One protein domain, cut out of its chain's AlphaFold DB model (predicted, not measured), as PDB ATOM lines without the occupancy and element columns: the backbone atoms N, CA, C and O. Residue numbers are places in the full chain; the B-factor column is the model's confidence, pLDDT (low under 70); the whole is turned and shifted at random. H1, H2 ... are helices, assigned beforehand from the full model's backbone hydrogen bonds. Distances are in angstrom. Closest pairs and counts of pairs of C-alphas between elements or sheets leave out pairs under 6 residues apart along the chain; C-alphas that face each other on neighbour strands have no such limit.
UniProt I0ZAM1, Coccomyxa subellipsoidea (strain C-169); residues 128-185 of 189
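AT A GLANCE: This is residues 128 to 185 of the 189 residues of a protein of Coccomyxa subellipsoidea (strain C-169) (UniProt I0ZAM1). One long helix, H3, makes the longest axis, and two short helices, H1 and H2, lie loosely side by side with it, the three centres making a triangle. H2 and H3 form a helical hairpin, and after H3 the link folds back to a short helix, H4, set crosswise beyond the end of H1. The printed part has 58 residues with four named helices, H1, H2, H3 and H4 in that order, no named strand, and the class all helix. It is only just compact, close to loose, with a radius of gyration of the C-alphas of 11.9 A and spans of 32 by 22 by 16 A.

IN THESE COORDINATES: H1 covers residues 128 to 134, from C-alpha 128 at (-6.290, 33.215, -9.757), and is 9.8 A long. H2, residues 137 to 144, is 10.4 A long. H3, residues 150 to 170, runs 30.4 A from C-alpha 150 at (-18.316, 32.303, -15.516). H4, residues 177 to 185, measures 14.1 A and ends at C-alpha 185, (10.562, 48.537, -17.046).

HOW THE PARTS SIT: H1 and H2 are close but not clearly touching, with the closest C-alphas, of Ala 131 and Leu 140, 6.4 A apart. H2 touches residues 152 to 159 of H3, the closest C-alphas being those of Leu 143 and Arg 152, 6.2 A apart; the tilt is shallow, 30 degrees, opposite ways. H1 and H4 only just touch, with 3 pairs of C-alphas within 8 A, closest at Arg 133 and Glu 177, 7.5 A; at 72 degrees they are only just about perpendicular. H4 is apart from H2 and H3. In H2 and H3 every O i to N i+4 pair is within hydrogen-bond range, against 2 of 3 in H1 and 1 of 5 in H4, where 3 of 6 O i to N i+3 pairs are.

THE WHOLE: The C-alphas of Ala 147 and Gly 171, 33.8 A apart, are the two farthest apart. The printed part has no cut and no long link. Its mean pLDDT is 80.0, and residues 172 to 185 are under 70.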
ATOM      1  N   LEU A 128      -6.933  32.008 -10.297       83.56
ATOM      2  CA  LEU A 128      -6.290  33.215  -9.757       83.56
ATOM      3  C   LEU A 128      -4.879  32.933  -9.236       83.56
ATOM      4  O   LEU A 128      -3.975  33.744  -9.421       83.56
ATOM      5  N   ARG A 129      -4.642  31.765  -8.625       86.69
ATOM      6  CA  ARG A 129      -3.291  31.380  -8.182       86.69
ATOM      7  C   ARG A 129      -2.332  31.245  -9.366       86.69
ATOM      8  O   ARG A 129      -1.162  31.602  -9.239       86.69
ATOM      9  N   LEU A 130      -2.808  30.715 -10.490       86.69
ATOM     10  CA  LEU A 130      -2.007  30.600 -11.707       86.69
ATOM     11  C   LEU A 130      -1.808  31.969 -12.372       86.69
ATOM     12  O   LEU A 130      -0.680  32.297 -12.737       86.69
ATOM     13  N   ALA A 131      -2.865  32.784 -12.442       89.44
ATOM     14  CA  ALA A 131      -2.815  34.154 -12.944       89.44
ATOM     15  C   ALA A 131      -1.766  34.980 -12.191       89.44
ATOM     16  O   ALA A 131      -0.876  35.537 -12.819       89.44
ATOM     17  N   ARG A 132      -1.755  34.948 -10.852       89.75
ATOM     18  CA  ARG A 132      -0.769  35.671 -10.022       89.75
ATOM     19  C   ARG A 132       0.693  35.360 -10.345       89.75
ATOM     20  O   ARG A 132       1.550  36.195 -10.105       89.75
ATOM     21  N   ARG A 133       0.985  34.170 -10.877       88.62
ATOM     22  CA  ARG A 133       2.350  33.749 -11.240       88.62
ATOM     23  C   ARG A 133       2.716  34.039 -12.695       88.62
ATOM     24  O   ARG A 133       3.883  33.933 -13.057       88.62
ATOM     25  N   ARG A 134       1.729  34.264 -13.566       87.50
ATOM     26  CA  ARG A 134       1.913  34.240 -15.032       87.50
ATOM     27  C   ARG A 134       1.402  35.487 -15.738       87.50
ATOM     28  O   ARG A 134       1.757  35.717 -16.897       87.50
ATOM     29  N   PHE A 135       0.544  36.252 -15.081       91.19
ATOM     30  CA  PHE A 135      -0.063  37.460 -15.610       91.19
ATOM     31  C   PHE A 135       0.693  38.670 -15.077       91.19
ATOM     32  O   PHE A 135       1.248  38.648 -13.982       91.19
ATOM     33  N   SER A 136       0.744  39.715 -15.890       92.50
ATOM     34  CA  SER A 136       1.203  41.028 -15.458       92.50
ATOM     35  C   SER A 136       0.220  41.629 -14.452       92.50
ATOM     36  O   SER A 136      -0.939  41.219 -14.384       92.50
ATOM     37  N   ALA A 137       0.662  42.652 -13.718       93.25
ATOM     38  CA  ALA A 137      -0.199  43.379 -12.786       93.25
ATOM     39  C   ALA A 137      -1.489  43.905 -13.451       93.25
ATOM     40  O   ALA A 137      -2.565  43.763 -12.882       93.25
ATOM     41  N   ALA A 138      -1.399  44.436 -14.676       94.81
ATOM     42  CA  ALA A 138      -2.557  44.958 -15.408       94.81
ATOM     43  C   ALA A 138      -3.546  43.853 -15.824       94.81
ATOM     44  O   ALA A 138      -4.756  44.013 -15.698       94.81
ATOM     45  N   GLU A 139      -3.043  42.709 -16.295       95.19
ATOM     46  CA  GLU A 139      -3.886  41.561 -16.661       95.19
ATOM     47  C   GLU A 139      -4.540  40.921 -15.430       95.19
ATOM     48  O   GLU A 139      -5.687  40.489 -15.505       95.19
ATOM     49  N   LEU A 140      -3.821  40.866 -14.304       94.81
ATOM     50  CA  LEU A 140      -4.361  40.373 -13.041       94.81
ATOM     51  C   LEU A 140      -5.451  41.309 -12.505       94.81
ATOM     52  O   LEU A 140      -6.521  40.822 -12.163       94.81
ATOM     53  N   ALA A 141      -5.219  42.626 -12.500       94.25
ATOM     54  CA  ALA A 141      -6.226  43.610 -12.099       94.25
ATOM     55  C   ALA A 141      -7.485  43.507 -12.973       94.25
ATOM     56  O   ALA A 141      -8.585  43.339 -12.456       94.25
ATOM     57  N   SER A 142      -7.313  43.455 -14.299       94.69
ATOM     58  CA  SER A 142      -8.421  43.263 -15.243       94.69
ATOM     59  C   SER A 142      -9.200  41.960 -15.012       94.69
ATOM     60  O   SER A 142     -10.380  41.883 -15.347       94.69
ATOM     61  N   LEU A 143      -8.554  40.920 -14.476       93.19
ATOM     62  CA  LEU A 143      -9.205  39.667 -14.104       93.19
ATOM     63  C   LEU A 143      -9.945  39.764 -12.765       93.19
ATOM     64  O   LEU A 143     -11.045  39.229 -12.643       93.19
ATOM     65  N   GLU A 144      -9.355  40.426 -11.772       91.88
ATOM     66  CA  GLU A 144      -9.947  40.614 -10.443       91.88
ATOM     67  C   GLU A 144     -11.146  41.586 -10.471       91.88
ATOM     68  O   GLU A 144     -12.080  41.403  -9.695       91.88
ATOM     69  N   GLU A 145     -11.190  42.524 -11.426       94.25
ATOM     70  CA  GLU A 145     -12.331  43.424 -11.687       94.25
ATOM     71  C   GLU A 145     -13.598  42.708 -12.195       94.25
ATOM     72  O   GLU A 145     -14.700  43.243 -12.076       94.25
ATOM     73  N   ARG A 146     -13.470  41.506 -12.775       91.94
ATOM     74  CA  ARG A 146     -14.606  40.728 -13.308       91.94
ATOM     75  C   ARG A 146     -15.422  40.103 -12.188       91.94
ATOM     76  O   ARG A 146     -14.847  39.682 -11.180       91.94
ATOM     77  N   ALA A 147     -16.729  39.941 -12.394       89.44
ATOM     78  CA  ALA A 147     -17.572  39.234 -11.438       89.44
ATOM     79  C   ALA A 147     -17.135  37.765 -11.294       89.44
ATOM     80  O   ALA A 147     -16.656  37.135 -12.243       89.44
ATOM     81  N   GLU A 148     -17.285  37.213 -10.090       86.38
ATOM     82  CA  GLU A 148     -16.993  35.801  -9.838       86.38
ATOM     83  C   GLU A 148     -17.878  34.862 -10.659       86.38
ATOM     84  O   GLU A 148     -18.996  35.194 -11.046       86.38
ATOM     85  N   GLY A 149     -17.361  33.659 -10.913       86.56
ATOM     86  CA  GLY A 149     -18.028  32.658 -11.735       86.56
ATOM     87  C   GLY A 149     -17.593  32.721 -13.197       86.56
ATOM     88  O   GLY A 149     -16.404  32.851 -13.500       86.56
ATOM     89  N   GLU A 150     -18.559  32.570 -14.097       87.62
ATOM     90  CA  GLU A 150     -18.316  32.303 -15.516       87.62
ATOM     91  C   GLU A 150     -17.587  33.453 -16.230       87.62
ATOM     92  O   GLU A 150     -16.671  33.204 -17.008       87.62
ATOM     93  N   GLU A 151     -17.914  34.715 -15.923       89.69
ATOM     94  CA  GLU A 151     -17.279  35.878 -16.566       89.69
ATOM     95  C   GLU A 151     -15.764  35.906 -16.299       89.69
ATOM     96  O   GLU A 151     -14.953  35.980 -17.229       89.69
ATOM     97  N   ARG A 152     -15.361  35.788 -15.026       90.31
ATOM     98  CA  ARG A 152     -13.944  35.732 -14.641       90.31
ATOM     99  C   ARG A 152     -13.252  34.494 -15.211       90.31
ATOM    100  O   ARG A 152     -12.105  34.597 -15.642       90.31
ATOM    101  N   ALA A 153     -13.922  33.339 -15.251       88.88
ATOM    102  CA  ALA A 153     -13.362  32.121 -15.835       88.88
ATOM    103  C   ALA A 153     -13.083  32.279 -17.340       88.88
ATOM    104  O   ALA A 153     -11.974  31.993 -17.794       88.88
ATOM    105  N   GLN A 154     -14.037  32.814 -18.102       90.31
ATOM    106  CA  GLN A 154     -13.872  33.076 -19.533       90.31
ATOM    107  C   GLN A 154     -12.773  34.107 -19.803       90.31
ATOM    108  O   GLN A 154     -11.958  33.925 -20.712       90.31
ATOM    109  N   HIS A 155     -12.697  35.166 -18.992       92.31
ATOM    110  CA  HIS A 155     -11.636  36.165 -19.121       92.31
ATOM    111  C   HIS A 155     -10.256  35.581 -18.801       92.31
ATOM    112  O   HIS A 155      -9.292  35.848 -19.519       92.31
ATOM    113  N   PHE A 156     -10.162  34.718 -17.783       92.69
ATOM    114  CA  PHE A 156      -8.942  33.966 -17.498       92.69
ATOM    115  C   PHE A 156      -8.524  33.116 -18.700       92.69
ATOM    116  O   PHE A 156      -7.373  33.208 -19.124       92.69
ATOM    117  N   VAL A 157      -9.442  32.318 -19.263       92.19
ATOM    118  CA  VAL A 157      -9.158  31.461 -20.426       92.19
ATOM    119  C   VAL A 157      -8.677  32.308 -21.601       92.19
ATOM    120  O   VAL A 157      -7.660  31.982 -22.203       92.19
ATOM    121  N   ARG A 158      -9.316  33.451 -21.869       93.19
ATOM    122  CA  ARG A 158      -8.891  34.377 -22.924       93.19
ATOM    123  C   ARG A 158      -7.457  34.873 -22.724       93.19
ATOM    124  O   ARG A 158      -6.653  34.804 -23.654       93.19
ATOM    125  N   LEU A 159      -7.129  35.379 -21.535       93.88
ATOM    126  CA  LEU A 159      -5.780  35.867 -21.225       93.88
ATOM    127  C   LEU A 159      -4.743  34.741 -21.290       93.88
ATOM    128  O   LEU A 159      -3.645  34.932 -21.812       93.88
ATOM    129  N   TRP A 160      -5.110  33.559 -20.799       92.94
ATOM    130  CA  TRP A 160      -4.283  32.364 -20.864       92.94
ATOM    131  C   TRP A 160      -3.953  31.991 -22.312       92.94
ATOM    132  O   TRP A 160      -2.777  31.898 -22.662       92.94
ATOM    133  N   THR A 161      -4.970  31.882 -23.171       93.62
ATOM    134  CA  THR A 161      -4.814  31.549 -24.592       93.62
ATOM    135  C   THR A 161      -3.930  32.554 -25.322       93.62
ATOM    136  O   THR A 161      -3.033  32.170 -26.069       93.62
ATOM    137  N   LEU A 162      -4.113  33.855 -25.072       94.25
ATOM    138  CA  LEU A 162      -3.268  34.891 -25.673       94.25
ATOM    139  C   LEU A 162      -1.794  34.736 -25.275       94.25
ATOM    140  O   LEU A 162      -0.901  34.869 -26.117       94.25
ATOM    141  N   LYS A 163      -1.524  34.423 -24.004       92.06
ATOM    142  CA  LYS A 163      -0.155  34.227 -23.518       92.06
ATOM    143  C   LYS A 163       0.484  32.965 -24.075       92.06
ATOM    144  O   LYS A 163       1.622  33.031 -24.528       92.06
ATOM    145  N   GLU A 164      -0.226  31.841 -24.073       91.75
ATOM    146  CA  GLU A 164       0.265  30.589 -24.659       91.75
ATOM    147  C   GLU A 164       0.555  30.764 -26.154       91.75
ATOM    148  O   GLU A 164       1.630  30.382 -26.623       91.75
ATOM    149  N   ALA A 165      -0.330  31.439 -26.899       93.56
ATOM    150  CA  ALA A 165      -0.093  31.764 -28.304       93.56
ATOM    151  C   ALA A 165       1.182  32.607 -28.479       93.56
ATOM    152  O   ALA A 165       2.017  32.294 -29.330       93.56
ATOM    153  N   TYR A 166       1.396  33.623 -27.639       92.06
ATOM    154  CA  TYR A 166       2.618  34.428 -27.670       92.06
ATOM    155  C   TYR A 166       3.878  33.602 -27.362       92.06
ATOM    156  O   TYR A 166       4.864  33.673 -28.098       92.06
ATOM    157  N   VAL A 167       3.854  32.775 -26.315       88.81
ATOM    158  CA  VAL A 167       4.990  31.915 -25.942       88.81
ATOM    159  C   VAL A 167       5.322  30.928 -27.065       88.81
ATOM    160  O   VAL A 167       6.487  30.803 -27.459       88.81
ATOM    161  N   LYS A 168       4.302  30.311 -27.670       89.25
ATOM    162  CA  LYS A 168       4.450  29.445 -28.846       89.25
ATOM    163  C   LYS A 168       5.016  30.188 -30.056       89.25
ATOM    164  O   LYS A 168       5.785  29.589 -30.816       89.25
ATOM    165  N   ALA A 169       4.677  31.467 -30.245       89.69
ATOM    166  CA  ALA A 169       5.213  32.287 -31.330       89.69
ATOM    167  C   ALA A 169       6.719  32.501 -31.169       89.69
ATOM    168  O   ALA A 169       7.485  32.171 -32.073       89.69
ATOM    169  N   VAL A 170       7.144  32.951 -29.985       85.31
ATOM    170  CA  VAL A 170       8.556  33.227 -29.673       85.31
ATOM    171  C   VAL A 170       9.390  31.938 -29.586       85.31
ATOM    172  O   VAL A 170      10.607  31.972 -29.758       85.31
ATOM    173  N   GLY A 171       8.754  30.782 -29.357       74.00
ATOM    174  CA  GLY A 171       9.414  29.473 -29.371       74.00
ATOM    175  C   GLY A 171      10.325  29.232 -28.167       74.00
ATOM    176  O   GLY A 171      11.286  28.469 -28.269       74.00
ATOM    177  N   ARG A 172      10.040  29.894 -27.044       68.31
ATOM    178  CA  ARG A 172      10.750  29.744 -25.767       68.31
ATOM    179  C   ARG A 172       9.820  29.097 -24.744       68.31
ATOM    180  O   ARG A 172       8.607  29.172 -24.889       68.31
ATOM    181  N   ALA A 173      10.383  28.486 -23.703       63.50
ATOM    182  CA  ALA A 173       9.604  28.175 -22.507       63.50
ATOM    183  C   ALA A 173       9.104  29.481 -21.863       63.50
ATOM    184  O   ALA A 173       9.622  30.563 -22.168       63.50
ATOM    185  N   TRP A 174       8.113  29.384 -20.970       58.16
ATOM    186  CA  TRP A 174       7.673  30.545 -20.197       58.16
ATOM    187  C   TRP A 174       8.898  31.239 -19.589       58.16
ATOM    188  O   TRP A 174       9.728  30.548 -18.987       58.16
ATOM    189  N   PRO A 175       9.047  32.563 -19.742       52.00
ATOM    190  CA  PRO A 175      10.120  33.268 -19.068       52.00
ATOM    191  C   PRO A 175      10.014  32.987 -17.565       52.00
ATOM    192  O   PRO A 175       8.908  33.001 -17.016       52.00
ATOM    193  N   SER A 176      11.139  32.715 -16.900       48.72
ATOM    194  CA  SER A 176      11.170  32.681 -15.436       48.72
ATOM    195  C   SER A 176      10.627  34.003 -14.877       48.72
ATOM    196  O   SER A 176      10.689  35.031 -15.554       48.72
ATOM    197  N   GLU A 177      10.113  33.984 -13.644       45.44
ATOM    198  CA  GLU A 177       9.495  35.133 -12.945       45.44
ATOM    199  C   GLU A 177      10.281  36.455 -13.110       45.44
ATOM    200  O   GLU A 177       9.693  37.525 -13.246       45.44
ATOM    201  N   SER A 178      11.611  36.376 -13.215       40.00
ATOM    202  CA  SER A 178      12.525  37.505 -13.418       40.00
ATOM    203  C   SER A 178      12.355  38.280 -14.737       40.00
ATOM    204  O   SER A 178      12.628  39.477 -14.773       40.00
ATOM    205  N   LEU A 179      11.883  37.652 -15.820       39.12
ATOM    206  CA  LEU A 179      11.752  38.291 -17.141       39.12
ATOM    207  C   LEU A 179      10.373  38.928 -17.376       39.12
ATOM    208  O   LEU A 179      10.256  39.855 -18.179       39.12
ATOM    209  N   ILE A 180       9.336  38.458 -16.672       48.09
ATOM    210  CA  ILE A 180       7.974  39.019 -16.750       48.09
ATOM    211  C   ILE A 180       7.967  40.458 -16.209       48.09
ATOM    212  O   ILE A 180       7.336  41.333 -16.802       48.09
ATOM    213  N   ASN A 181       8.761  40.724 -15.169       40.00
ATOM    214  CA  ASN A 181       8.888  42.052 -14.567       40.00
ATOM    215  C   ASN A 181       9.868  42.970 -15.323       40.00
ATOM    216  O   ASN A 181       9.670  44.182 -15.346       40.00
ATOM    217  N   GLN A 182      10.881  42.431 -16.015       36.28
ATOM    218  CA  GLN A 182      11.835  43.261 -16.771       36.28
ATOM    219  C   GLN A 182      11.225  43.907 -18.026       36.28
ATOM    220  O   GLN A 182      11.590  45.032 -18.362       36.28
ATOM    221  N   LYS A 183      10.250  43.272 -18.696       38.38
ATOM    222  CA  LYS A 183       9.547  43.907 -19.832       38.38
ATOM    223  C   LYS A 183       8.617  45.055 -19.424       38.38
ATOM    224  O   LYS A 183       8.276  45.865 -20.278       38.38
ATOM    225  N   GLN A 184       8.246  45.168 -18.146       45.84
ATOM    226  CA  GLN A 184       7.474  46.312 -17.649       45.84
ATOM    227  C   GLN A 184       8.337  47.565 -17.440       45.84
ATOM    228  O   GLN A 184       7.810  48.671 -17.446       45.84
ATOM    229  N   GLN A 185       9.659  47.416 -17.314       31.12
ATOM    230  CA  GLN A 185      10.562  48.537 -17.046       31.12
ATOM    231  C   GLN A 185      11.015  49.283 -18.316       31.12
ATOM    232  O   GLN A 185      11.466  50.420 -18.225       31.12
TER     233      GLN A 185